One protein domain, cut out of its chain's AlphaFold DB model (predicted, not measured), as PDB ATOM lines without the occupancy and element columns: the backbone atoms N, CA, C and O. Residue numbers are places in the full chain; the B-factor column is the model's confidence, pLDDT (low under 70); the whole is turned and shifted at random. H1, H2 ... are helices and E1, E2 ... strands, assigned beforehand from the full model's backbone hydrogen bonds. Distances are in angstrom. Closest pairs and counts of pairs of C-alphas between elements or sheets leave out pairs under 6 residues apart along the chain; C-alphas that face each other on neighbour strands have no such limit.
ATOM      1  N   GLU A   3     464.433 315.161 378.351       97.75
ATOM      2  CA  GLU A   3     465.501 315.527 377.416       97.75
ATOM      3  C   GLU A   3     466.782 314.748 377.723       97.75
ATOM      4  O   GLU A   3     467.119 314.489 378.878       97.75
ATOM      5  N   ILE A   4     467.482 314.321 376.677       97.75
ATOM      6  CA  ILE A   4     468.788 313.684 376.805       97.75
ATOM      7  C   ILE A   4     469.766 314.285 375.806       97.75
ATOM      8  O   ILE A   4     469.486 314.399 374.613       97.75
ATOM      9  N   HIS A   5     470.928 314.662 376.321       96.44
ATOM     10  CA  HIS A   5     471.989 315.354 375.619       96.44
ATOM     11  C   HIS A   5     473.234 314.473 375.588       96.44
ATOM     12  O   HIS A   5     473.831 314.180 376.626       96.44
ATOM     13  N   PHE A   6     473.629 314.070 374.386       95.50
ATOM     14  CA  PHE A   6     474.845 313.312 374.133       95.50
ATOM     15  C   PHE A   6     475.963 314.241 373.662       95.50
ATOM     16  O   PHE A   6     475.794 314.954 372.675       95.50
ATOM     17  N   TYR A   7     477.108 314.205 374.338       93.19
ATOM     18  CA  TYR A   7     478.272 315.037 374.035       93.19
ATOM     19  C   TYR A   7     479.386 314.217 373.386       93.19
ATOM     20  O   TYR A   7     479.843 313.227 373.956       93.19
ATOM     21  N   LEU A   8     479.832 314.642 372.199       88.56
ATOM     22  CA  LEU A   8     480.952 314.032 371.467       88.56
ATOM     23  C   LEU A   8     482.312 314.678 371.805       88.56
ATOM     24  O   LEU A   8     483.337 314.195 371.338       88.56
ATOM     25  N   GLY A   9     482.338 315.745 372.611       77.38
ATOM     26  CA  GLY A   9     483.559 316.463 372.984       77.38
ATOM     27  C   GLY A   9     483.442 317.184 374.330       77.38
ATOM     28  O   GLY A   9     482.347 317.336 374.870       77.38
ATOM     29  N   SER A  10     484.577 317.646 374.858       66.00
ATOM     30  CA  SER A  10     484.731 318.156 376.234       66.00
ATOM     31  C   SER A  10     484.334 319.624 376.442       66.00
ATOM     32  O   SER A  10     484.265 320.095 377.575       66.00
ATOM     33  N   LYS A  11     484.044 320.381 375.373       66.25
ATOM     34  CA  LYS A  11     483.763 321.832 375.466       66.25
ATOM     35  C   LYS A  11     482.486 322.185 376.235       66.25
ATOM     36  O   LYS A  11     482.295 323.345 376.592       66.25
ATOM     37  N   TRP A  12     481.621 321.212 376.497       65.75
ATOM     38  CA  TRP A  12     480.274 321.440 377.019       65.75
ATOM     39  C   TRP A  12     480.129 321.171 378.525       65.75
ATOM     40  O   TRP A  12     479.020 321.204 379.053       65.75
ATOM     41  N   GLU A  13     481.236 320.917 379.225       64.44
ATOM     42  CA  GLU A  13     481.245 320.459 380.624       64.44
ATOM     43  C   GLU A  13     481.119 321.584 381.674       64.44
ATOM     44  O   GLU A  13     481.090 321.317 382.875       64.44
ATOM     45  N   TYR A  14     481.000 322.855 381.275       63.84
ATOM     46  CA  TYR A  14     480.925 323.952 382.245       63.84
ATOM     47  C   TYR A  14     479.526 324.078 382.872       63.84
ATOM     48  O   TYR A  14     478.571 324.516 382.235       63.84
ATOM     49  N   GLY A  15     479.420 323.723 384.158       76.75
ATOM     50  CA  GLY A  15     478.254 324.006 385.008       76.75
ATOM     51  C   GLY A  15     477.097 323.005 384.921       76.75
ATOM     52  O   GLY A  15     476.118 323.161 385.648       76.75
ATOM     53  N   THR A  16     477.209 321.966 384.090       84.56
ATOM     54  CA  THR A  16     476.187 320.917 383.944       84.56
ATOM     55  C   THR A  16     476.721 319.579 384.445       84.56
ATOM     56  O   THR A  16     477.852 319.207 384.143       84.56
ATOM     57  N   LYS A  17     475.913 318.822 385.197       90.88
ATOM     58  CA  LYS A  17     476.277 317.461 385.618       90.88
ATOM     59  C   LYS A  17     476.242 316.523 384.411       90.88
ATOM     60  O   LYS A  17     475.160 316.172 383.951       90.88
ATOM     61  N   VAL A  18     477.410 316.092 383.939       93.69
ATOM     62  CA  VAL A  18     477.541 315.131 382.836       93.69
ATOM     63  C   VAL A  18     477.876 313.746 383.391       93.69
ATOM     64  O   VAL A  18     478.792 313.576 384.193       93.69
ATOM     65  N   TYR A  19     477.112 312.737 382.978       94.62
ATOM     66  CA  TYR A  19     477.360 311.341 383.321       94.62
ATOM     67  C   TYR A  19     478.332 310.720 382.314       94.62
ATOM     68  O   TYR A  19     478.026 310.603 381.125       94.62
ATOM     69  N   HIS A  20     479.501 310.302 382.797       93.12
ATOM     70  CA  HIS A  20     480.580 309.773 381.955       93.12
ATOM     71  C   HIS A  20     480.688 308.252 381.967       93.12
ATOM     72  O   HIS A  20     481.494 307.710 381.219       93.12
ATOM     73  N   ASP A  21     479.899 307.553 382.779       95.25
ATOM     74  CA  ASP A  21     479.897 306.094 382.851       95.25
ATOM     75  C   ASP A  21     478.523 305.512 382.499       95.25
ATOM     76  O   ASP A  21     477.479 306.158 382.634       95.25
ATOM     77  N   PHE A  22     478.535 304.270 382.016       95.81
ATOM     78  CA  PHE A  22     477.339 303.587 381.536       95.81
ATOM     79  C   PHE A  22     476.270 303.427 382.621       95.81
ATOM     80  O   PHE A  22     475.086 303.649 382.359       95.81
ATOM     81  N   TYR A  23     476.667 303.022 383.829       97.06
ATOM     82  CA  TYR A  23     475.723 302.655 384.880       97.06
ATOM     83  C   TYR A  23     474.995 303.888 385.415       97.06
ATOM     84  O   TYR A  23     473.764 303.912 385.423       97.06
ATOM     85  N   SER A  24     475.732 304.940 385.769       96.81
ATOM     86  CA  SER A  24     475.153 306.195 386.250       96.81
ATOM     87  C   SER A  24     474.274 306.846 385.187       96.81
ATOM     88  O   SER A  24     473.178 307.299 385.505       96.81
ATOM     89  N   THR A  25     474.693 306.822 383.914       97.44
ATOM     90  CA  THR A  25     473.863 307.340 382.811       97.44
ATOM     91  C   THR A  25     472.557 306.557 382.688       97.44
ATOM     92  O   THR A  25     471.487 307.141 382.539       97.44
ATOM     93  N   ARG A  26     472.613 305.224 382.784       96.94
ATOM     94  CA  ARG A  26     471.417 304.381 382.713       96.94
ATOM     95  C   ARG A  26     470.463 304.642 383.879       96.94
ATOM     96  O   ARG A  26     469.255 304.697 383.669       96.94
ATOM     97  N   MET A  27     470.995 304.849 385.082       97.56
ATOM     98  CA  MET A  27     470.196 305.253 386.240       97.56
ATOM     99  C   MET A  27     469.575 306.641 386.049       97.56
ATOM    100  O   MET A  27     468.400 306.820 386.367       97.56
ATOM    101  N   ALA A  28     470.307 307.596 385.475       97.12
ATOM    102  CA  ALA A  28     469.790 308.927 385.172       97.12
ATOM    103  C   ALA A  28     468.642 308.887 384.152       97.12
ATOM    104  O   ALA A  28     467.618 309.520 384.364       97.12
ATOM    105  N   ILE A  29     468.740 308.071 383.096       97.19
ATOM    106  CA  ILE A  29     467.654 307.893 382.107       97.19
ATOM    107  C   ILE A  29     466.334 307.466 382.776       97.19
ATOM    108  O   ILE A  29     465.247 307.890 382.363       97.19
ATOM    109  N   TRP A  30     466.412 306.644 383.824       94.88
ATOM    110  CA  TRP A  30     465.230 306.225 384.572       94.88
ATOM    111  C   TRP A  30     464.679 307.310 385.497       94.88
ATOM    112  O   TRP A  30     463.461 307.473 385.548       94.88
ATOM    113  N   ASN A  31     465.543 308.043 386.198       95.56
ATOM    114  CA  ASN A  31     465.128 308.896 387.315       95.56
ATOM    115  C   ASN A  31     465.014 310.384 386.966       95.56
ATOM    116  O   ASN A  31     464.198 311.083 387.561       95.56
ATOM    117  N   ASP A  32     465.785 310.859 385.993       96.00
ATOM    118  CA  ASP A  32     465.948 312.283 385.723       96.00
ATOM    119  C   ASP A  32     465.089 312.712 384.522       96.00
ATOM    120  O   ASP A  32     464.821 311.939 383.592       96.00
ATOM    121  N   GLU A  33     464.639 313.970 384.533       95.94
ATOM    122  CA  GLU A  33     463.954 314.574 383.384       95.94
ATOM    123  C   GLU A  33     464.935 315.057 382.318       95.94
ATOM    124  O   GLU A  33     464.621 314.975 381.134       95.94
ATOM    125  N   VAL A  34     466.115 315.530 382.723       96.94
ATOM    126  CA  VAL A  34     467.155 316.041 381.826       96.94
ATOM    127  C   VAL A  34     468.454 315.296 382.105       96.94
ATOM    128  O   VAL A  34     468.975 315.333 383.219       96.94
ATOM    129  N   VAL A  35     468.976 314.610 381.091       97.31
ATOM    130  CA  VAL A  35     470.181 313.782 381.198       97.31
ATOM    131  C   VAL A  35     471.262 314.326 380.277       97.31
ATOM    132  O   VAL A  35     471.040 314.506 379.087       97.31
ATOM    133  N   HIS A  36     472.462 314.531 380.807       96.19
ATOM    134  CA  HIS A  36     473.639 314.930 380.039       96.19
ATOM    135  C   HIS A  36     474.681 313.819 380.125       96.19
ATOM    136  O   HIS A  36     474.997 313.363 381.222       96.19
ATOM    137  N   THR A  37     475.205 313.342 378.997       96.06
ATOM    138  CA  THR A  37     476.110 312.186 378.996       96.06
ATOM    139  C   THR A  37     477.082 312.172 377.820       96.06
ATOM    140  O   THR A  37     476.779 312.676 376.743       96.06
ATOM    141  N   THR A  38     478.242 311.542 378.005       94.88
ATOM    142  CA  THR A  38     479.168 311.183 376.914       94.88
ATOM    143  C   THR A  38     478.983 309.735 376.430       94.88
ATOM    144  O   THR A  38     479.656 309.285 375.505       94.88
ATOM    145  N   GLN A  39     478.060 308.972 377.027       95.31
ATOM    146  CA  GLN A  39     477.877 307.537 376.783       95.31
ATOM    147  C   GLN A  39     477.011 307.249 375.552       95.31
ATOM    148  O   GLN A  39     475.867 306.806 375.650       95.31
ATOM    149  N   LEU A  40     477.589 307.439 374.364       94.56
ATOM    150  CA  LEU A  40     476.914 307.241 373.074       94.56
ATOM    151  C   LEU A  40     476.356 305.832 372.849       94.56
ATOM    152  O   LEU A  40     475.420 305.667 372.074       94.56
ATOM    153  N   VAL A  41     476.878 304.813 373.535       95.25
ATOM    154  CA  VAL A  41     476.358 303.435 373.456       95.25
ATOM    155  C   VAL A  41     474.883 303.330 373.875       95.25
ATOM    156  O   VAL A  41     474.189 302.400 373.470       95.25
ATOM    157  N   LEU A  42     474.386 304.293 374.657       96.56
ATOM    158  CA  LEU A  42     472.988 304.373 375.087       96.56
ATOM    159  C   LEU A  42     472.082 305.110 374.084       96.56
ATOM    160  O   LEU A  42     470.868 305.152 374.284       96.56
ATOM    161  N   LEU A  43     472.634 305.660 372.998       96.44
ATOM    162  CA  LEU A  43     471.869 306.321 371.944       96.44
ATOM    163  C   LEU A  43     471.036 305.294 371.162       96.44
ATOM    164  O   LEU A  43     471.545 304.540 370.331       96.44
ATOM    165  N   SER A  44     469.731 305.277 371.421       95.56
ATOM    166  CA  SER A  44     468.792 304.300 370.871       95.56
ATOM    167  C   SER A  44     467.417 304.917 370.631       95.56
ATOM    168  O   SER A  44     467.006 305.840 371.329       95.56
ATOM    169  N   THR A  45     466.668 304.355 369.681       96.00
ATOM    170  CA  THR A  45     465.267 304.706 369.410       96.00
ATOM    171  C   THR A  45     464.343 304.494 370.609       96.00
ATOM    172  O   THR A  45     463.341 305.193 370.724       96.00
ATOM    173  N   LYS A  46     464.708 303.615 371.553       94.69
ATOM    174  CA  LYS A  46     463.960 303.393 372.803       94.69
ATOM    175  C   LYS A  46     463.831 304.648 373.667       94.69
ATOM    176  O   LYS A  46     462.881 304.764 374.433       94.69
ATOM    177  N   LEU A  47     464.754 305.602 373.538       96.38
ATOM    178  CA  LEU A  47     464.671 306.879 374.248       96.38
ATOM    179  C   LEU A  47     463.406 307.652 373.841       96.38
ATOM    180  O   LEU A  47     462.746 308.243 374.693       96.38
ATOM    181  N   PHE A  48     463.006 307.579 372.568       95.12
ATOM    182  CA  PHE A  48     461.780 308.220 372.089       95.12
ATOM    183  C   PHE A  48     460.524 307.582 372.691       95.12
ATOM    184  O   PHE A  48     459.604 308.293 373.080       95.12
ATOM    185  N   GLU A  49     460.503 306.253 372.828       92.38
ATOM    186  CA  GLU A  49     459.415 305.518 373.495       92.38
ATOM    187  C   GLU A  49     459.303 305.898 374.979       92.38
ATOM    188  O   GLU A  49     458.211 305.943 375.539       92.38
ATOM    189  N   GLN A  50     460.432 306.230 375.608       93.31
ATOM    190  CA  GLN A  50     460.511 306.739 376.979       93.31
ATOM    191  C   GLN A  50     460.156 308.234 377.101       93.31
ATOM    192  O   GLN A  50     460.233 308.795 378.196       93.31
ATOM    193  N   GLY A  51     459.769 308.886 376.000       94.94
ATOM    194  CA  GLY A  51     459.359 310.289 375.972       94.94
ATOM    195  C   GLY A  51     460.516 311.290 375.975       94.94
ATOM    196  O   GLY A  51     460.290 312.465 376.273       94.94
ATOM    197  N   PHE A  52     461.739 310.847 375.666       97.62
ATOM    198  CA  PHE A  52     462.889 311.736 375.545       97.62
ATOM    199  C   PHE A  52     462.947 312.420 374.180       97.62
ATOM    200  O   PHE A  52     462.819 311.785 373.130       97.62
ATOM    201  N   ARG A  53     463.276 313.710 374.204       97.00
ATOM    202  CA  ARG A  53     463.915 314.396 373.079       97.00
ATOM    203  C   ARG A  53     465.411 314.147 373.126       97.00
ATOM    204  O   ARG A  53     466.020 314.246 374.189       97.00
ATOM    205  N   VAL A  54     465.991 313.816 371.979       96.44
ATOM    206  CA  VAL A  54     467.384 313.378 371.884       96.44
ATOM    207  C   VAL A  54     468.202 314.434 371.163       96.44
ATOM    208  O   VAL A  54     467.959 314.723 369.992       96.44
ATOM    209  N   PHE A  55     469.202 314.973 371.849       95.00
ATOM    210  CA  PHE A  55     470.099 315.994 371.328       95.00
ATOM    211  C   PHE A  55     471.523 315.473 371.239       95.00
ATOM    212  O   PHE A  55     472.026 314.844 372.170       95.00
ATOM    213  N   ILE A  56     472.183 315.789 370.133       93.19
ATOM    214  CA  ILE A  56     473.597 315.517 369.911       93.19
ATOM    215  C   ILE A  56     474.343 316.843 369.907       93.19
ATOM    216  O   ILE A  56     473.969 317.764 369.181       93.19
ATOM    217  N   HIS A  57     475.408 316.917 370.695       91.38
ATOM    218  CA  HIS A  57     476.324 318.046 370.767       91.38
ATOM    219  C   HIS A  57     477.686 317.610 370.240       91.38
ATOM    220  O   HIS A  57     478.356 316.759 370.832       91.38
ATOM    221  N   THR A  58     478.092 318.189 369.116       87.69
ATOM    222  CA  THR A  58     479.453 318.067 368.578       87.69
ATOM    223  C   THR A  58     480.266 319.295 368.977       87.69
ATOM    224  O   THR A  58     479.774 320.169 369.686       87.69
ATOM    225  N   GLU A  59     481.519 319.401 368.539       83.44
ATOM    226  CA  GLU A  59     482.290 320.632 368.752       83.44
ATOM    227  C   GLU A  59     481.721 321.853 368.020       83.44
ATOM    228  O   GLU A  59     481.943 322.986 368.446       83.44
ATOM    229  N   HIS A  60     481.000 321.629 366.921       82.56
ATOM    230  CA  HIS A  60     480.598 322.684 365.991       82.56
ATOM    231  C   HIS A  60     479.112 323.018 366.055       82.56
ATOM    232  O   HIS A  60     478.717 324.118 365.671       82.56
ATOM    233  N   ARG A  61     478.272 322.078 366.500       86.06
ATOM    234  CA  ARG A  61     476.821 322.264 366.496       86.06
ATOM    235  C   ARG A  61     476.098 321.349 367.471       86.06
ATOM    236  O   ARG A  61     476.571 320.271 367.826       86.06
ATOM    237  N   THR A  62     474.875 321.759 367.776       89.69
ATOM    238  CA  THR A  62     473.874 320.950 368.466       89.69
ATOM    239  C   THR A  62     472.720 320.676 367.514       89.69
ATOM    240  O   THR A  62     472.263 321.585 366.818       89.69
ATOM    241  N   PHE A  63     472.226 319.442 367.477       90.62
ATOM    242  CA  PHE A  63     471.034 319.099 366.705       90.62
ATOM    243  C   PHE A  63     470.180 318.048 367.412       90.62
ATOM    244  O   PHE A  63     470.678 317.225 368.177       90.62
ATOM    245  N   GLU A  64     468.875 318.090 367.153       93.50
ATOM    246  CA  GLU A  64     467.907 317.114 367.654       93.50
ATOM    247  C   GLU A  64     467.758 315.970 366.646       93.50
ATOM    248  O   GLU A  64     467.599 316.215 365.447       93.50
ATOM    249  N   ILE A  65     467.781 314.727 367.128       92.94
ATOM    250  CA  ILE A  65     467.398 313.554 366.341       92.94
ATOM    251  C   ILE A  65     465.946 313.223 366.672       92.94
ATOM    252  O   ILE A  65     465.581 313.098 367.840       92.94
ATOM    253  N   LYS A  66     465.124 313.040 365.640       92.44
ATOM    254  CA  LYS A  66     463.702 312.692 365.759       92.44
ATOM    255  C   LYS A  66     463.397 311.379 365.044       92.44
ATOM    256  O   LYS A  66     464.062 311.037 364.063       92.44
ATOM    257  N   LEU A  67     462.359 310.675 365.499       92.44
ATOM    258  CA  LEU A  67     461.735 309.616 364.701       92.44
ATOM    259  C   LEU A  67     461.125 310.206 363.427       92.44
ATOM    260  O   LEU A  67     460.592 311.316 363.423       92.44
ATOM    261  N   GLY A  68     461.189 309.443 362.343       91.06
ATOM    262  CA  GLY A  68     460.784 309.904 361.025       91.06
ATOM    263  C   GLY A  68     461.843 310.794 360.380       91.06
ATOM    264  O   GLY A  68     463.045 310.540 360.485       91.06
ATOM    265  N   LYS A  69     461.397 311.800 359.628       87.31
ATOM    266  CA  LYS A  69     462.274 312.625 358.794       87.31
ATOM    267  C   LYS A  69     463.023 313.656 359.639       87.31
ATOM    268  O   LYS A  69     462.406 314.498 360.282       87.31
ATOM    269  N   ASN A  70     464.349 313.635 359.560       86.00
ATOM    270  CA  ASN A  70     465.210 314.644 360.166       86.00
ATOM    271  C   ASN A  70     465.483 315.755 359.145       86.00
ATOM    272  O   ASN A  70     465.952 315.486 358.039       86.00
ATOM    273  N   GLU A  71     465.152 316.996 359.501       71.06
ATOM    274  CA  GLU A  71     465.129 318.139 358.577       71.06
ATOM    275  C   GLU A  71     466.494 318.411 357.940       71.06
ATOM    276  O   GLU A  71     466.580 318.603 356.728       71.06
ATOM    277  N   THR A  72     467.561 318.330 358.737       70.38
ATOM    278  CA  THR A  72     468.925 318.674 358.317       70.38
ATOM    279  C   THR A  72     469.482 317.738 357.247       70.38
ATOM    280  O   THR A  72     470.196 318.190 356.356       70.38
ATOM    281  N   THR A  73     469.165 316.442 357.296       71.19
ATOM    282  CA  THR A  73     469.772 315.446 356.390       71.19
ATOM    283  C   THR A  73     468.787 314.674 355.539       71.19
ATOM    284  O   THR A  73     469.189 313.832 354.742       71.19
ATOM    285  N   LYS A  74     467.485 314.938 355.692       76.50
ATOM    286  CA  LYS A  74     466.396 314.159 355.079       76.50
ATOM    287  C   LYS A  74     466.442 312.667 355.443       76.50
ATOM    288  O   LYS A  74     465.681 311.888 354.869       76.50
ATOM    289  N   ARG A  75     467.281 312.268 356.410       85.44
ATOM    290  CA  ARG A  75     467.377 310.894 356.896       85.44
ATOM    291  C   ARG A  75     466.097 310.521 357.623       85.44
ATOM    292  O   ARG A  75     465.603 311.278 358.461       85.44
ATOM    293  N   ILE A  76     465.586 309.335 357.311       88.94
ATOM    294  CA  ILE A  76     464.447 308.754 358.013       88.94
ATOM    295  C   ILE A  76     464.984 307.820 359.099       88.94
ATOM    296  O   ILE A  76     465.761 306.905 358.812       88.94
ATOM    297  N   VAL A  77     464.593 308.084 360.345       91.25
ATOM    298  CA  VAL A  77     464.878 307.234 361.503       91.25
ATOM    299  C   VAL A  77     463.618 306.445 361.839       91.25
ATOM    300  O   VAL A  77     462.628 306.995 362.319       91.25
ATOM    301  N   ASN A  78     463.667 305.142 361.588       92.38
ATOM    302  CA  ASN A  78     462.607 304.195 361.932       92.38
ATOM    303  C   ASN A  78     462.851 303.622 363.341       92.38
ATOM    304  O   ASN A  78     464.006 303.618 363.770       92.38
ATOM    305  N   PRO A  79     461.837 303.058 364.025       91.75
ATOM    306  CA  PRO A  79     461.993 302.472 365.363       91.75
ATOM    307  C   PRO A  79     463.098 301.410 365.493       91.75
ATOM    308  O   PRO A  79     463.723 301.305 366.542       91.75
ATOM    309  N   GLU A  80     463.411 300.673 364.426       92.38
ATOM    310  CA  GLU A  80     464.483 299.661 364.418       92.38
ATOM    311  C   GLU A  80     465.867 300.218 364.037       92.38
ATOM    312  O   GLU A  80     466.850 299.483 363.932       92.38
ATOM    313  N   SER A  81     465.973 301.527 363.798       92.62
ATOM    314  CA  SER A  81     467.224 302.130 363.339       92.62
ATOM    315  C   SER A  81     468.282 302.109 364.433       92.62
ATOM    316  O   SER A  81     468.065 302.573 365.552       92.62
ATOM    317  N   ASN A  82     469.488 301.681 364.071       94.12
ATOM    318  CA  ASN A  82     470.660 301.890 364.908       94.12
ATOM    319  C   ASN A  82     471.149 303.341 364.746       94.12
ATOM    320  O   ASN A  82     471.942 303.643 363.852       94.12
ATOM    321  N   ILE A  83     470.640 304.238 365.594       94.00
ATOM    322  CA  ILE A  83     470.931 305.680 365.532       94.00
ATOM    323  C   ILE A  83     472.423 305.951 365.711       94.00
ATOM    324  O   ILE A  83     472.973 306.770 364.982       94.00
ATOM    325  N   LEU A  84     473.090 305.237 366.623       94.38
ATOM    326  CA  LEU A  84     474.529 305.383 366.829       94.38
ATOM    327  C   LEU A  84     475.313 305.079 365.548       94.38
ATOM    328  O   LEU A  84     476.181 305.853 365.159       94.38
ATOM    329  N   LYS A  85     474.971 303.992 364.847       93.62
ATOM    330  CA  LYS A  85     475.614 303.646 363.573       93.62
ATOM    331  C   LYS A  85     475.385 304.721 362.508       93.62
ATOM    332  O   LYS A  85     476.314 305.053 361.784       93.62
ATOM    333  N   LEU A  86     474.170 305.265 362.418       91.94
ATOM    334  CA  LEU A  86     473.853 306.354 361.486       91.94
ATOM    335  C   LEU A  86     474.632 307.634 361.824       91.94
ATOM    336  O   LEU A  86     475.154 308.291 360.927       91.94
ATOM    337  N   LEU A  87     474.754 307.959 363.113       91.38
ATOM    338  CA  LEU A  87     475.524 309.103 363.590       91.38
ATOM    339  C   LEU A  87     477.002 308.985 363.228       91.38
ATOM    340  O   LEU A  87     477.550 309.909 362.636       91.38
ATOM    341  N   LEU A  88     477.620 307.840 363.518       90.12
ATOM    342  CA  LEU A  88     479.028 307.593 363.194       90.12
ATOM    343  C   LEU A  88     479.286 307.512 361.682       90.12
ATOM    344  O   LEU A  88     480.394 307.785 361.241       90.12
ATOM    345  N   ALA A  89     478.271 307.173 360.884       89.56
ATOM    346  CA  ALA A  89     478.343 307.215 359.425       89.56
ATOM    347  C   ALA A  89     478.158 308.632 358.839       89.56
ATOM    348  O   ALA A  89     478.203 308.791 357.623       89.56
ATOM    349  N   GLY A  90     477.920 309.658 359.670       87.62
ATOM    350  CA  GLY A  90     477.717 311.036 359.209       87.62
ATOM    351  C   GLY A  90     476.343 311.298 358.581       87.62
ATOM    352  O   GLY A  90     476.134 312.332 357.949       87.62
TER     353      GLY A  90
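This is residues 3 to 90 of the 96 residues of an uncharacterized protein of Caproicibacterium amylolyticum (UniProt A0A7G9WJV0). A small twisted wall of four strands, E2, E1, E3 and E4, has the helix H1 over one face at its E2 edge. At the E4 edge, the long loop of residues 66 to 82 folds back on itself and leads to the short helix H3, which is not on the sheet, while the short H2 only grazes it. The printed part has 88 residues, with three named helices and four named strands along the chain as E1 H1 E2 H2 E3 E4 H3, and the sheet is mixed. The class is mixed, helices and strands, with 39 residues, under half, in named elements. The whole is compact, with a radius of gyration of the C-alphas of 12.5 A and spans of 33 by 28 by 18 A.

Start at E1, residues 3 to 7, an inner strand. Beside it find E2, residues 34 to 37, an edge strand, parallel at 16 degrees, with N 5 and O 35 at 2.8 A. E3, residues 52 to 57, is E1's other neighbour, parallel at 22 degrees, with N 6 and O 55 at 2.8 A. E4, residues 62 to 65, forms a hairpin with E3, antiparallel at 143 degrees, with N 56 and O 63 at 2.9 A. H1, residues 22 to 31, is on the sheet at a height of 9.1 A, over E2 and only just not over E1, on which 2 of its 10 C-alphas fall. It runs along the strands, at 5 degrees to E2 on the local plane; the closest C-alphas of H1 and E2, Ala 28 and Val 35, are 6.3 A apart. E1, H1 and E2 make a strand-helix-strand unit, two parallel neighbour strands with a helix between them in the chain, and its crossover is left-handed. H2, residues 46 to 49, grazes the sheet with residues 46 to 48; E2, H2 and E3 make a split unit, with E1 between its strands, and a right-handed crossover. H3, residues 83 to 88, is apart from E3. In H1 and H3 every O i to N i+4 pair is within hydrogen-bond range; H2 is too short for one.

Find C-alpha 3 at (465.501, 315.527, 377.416), where E1 begins its 13.2 A. H1 runs 14.5 A from C-alpha 22 at (477.339, 303.587, 381.536), and E3 runs 15.6 A. H3 ends at C-alpha 88, (479.028, 307.593, 363.194).

The C-alphas farthest apart, Gly 15 and Glu 80, are 34.7 A apart. The printed part has no cut. The links E1 to H1 and E4 to H3 are long; in the latter, residues 68 to 69 pair antiparallel with residues 76 to 77. Mean pLDDT of the printed part is 90.4, and residues 10 to 14 are under 70.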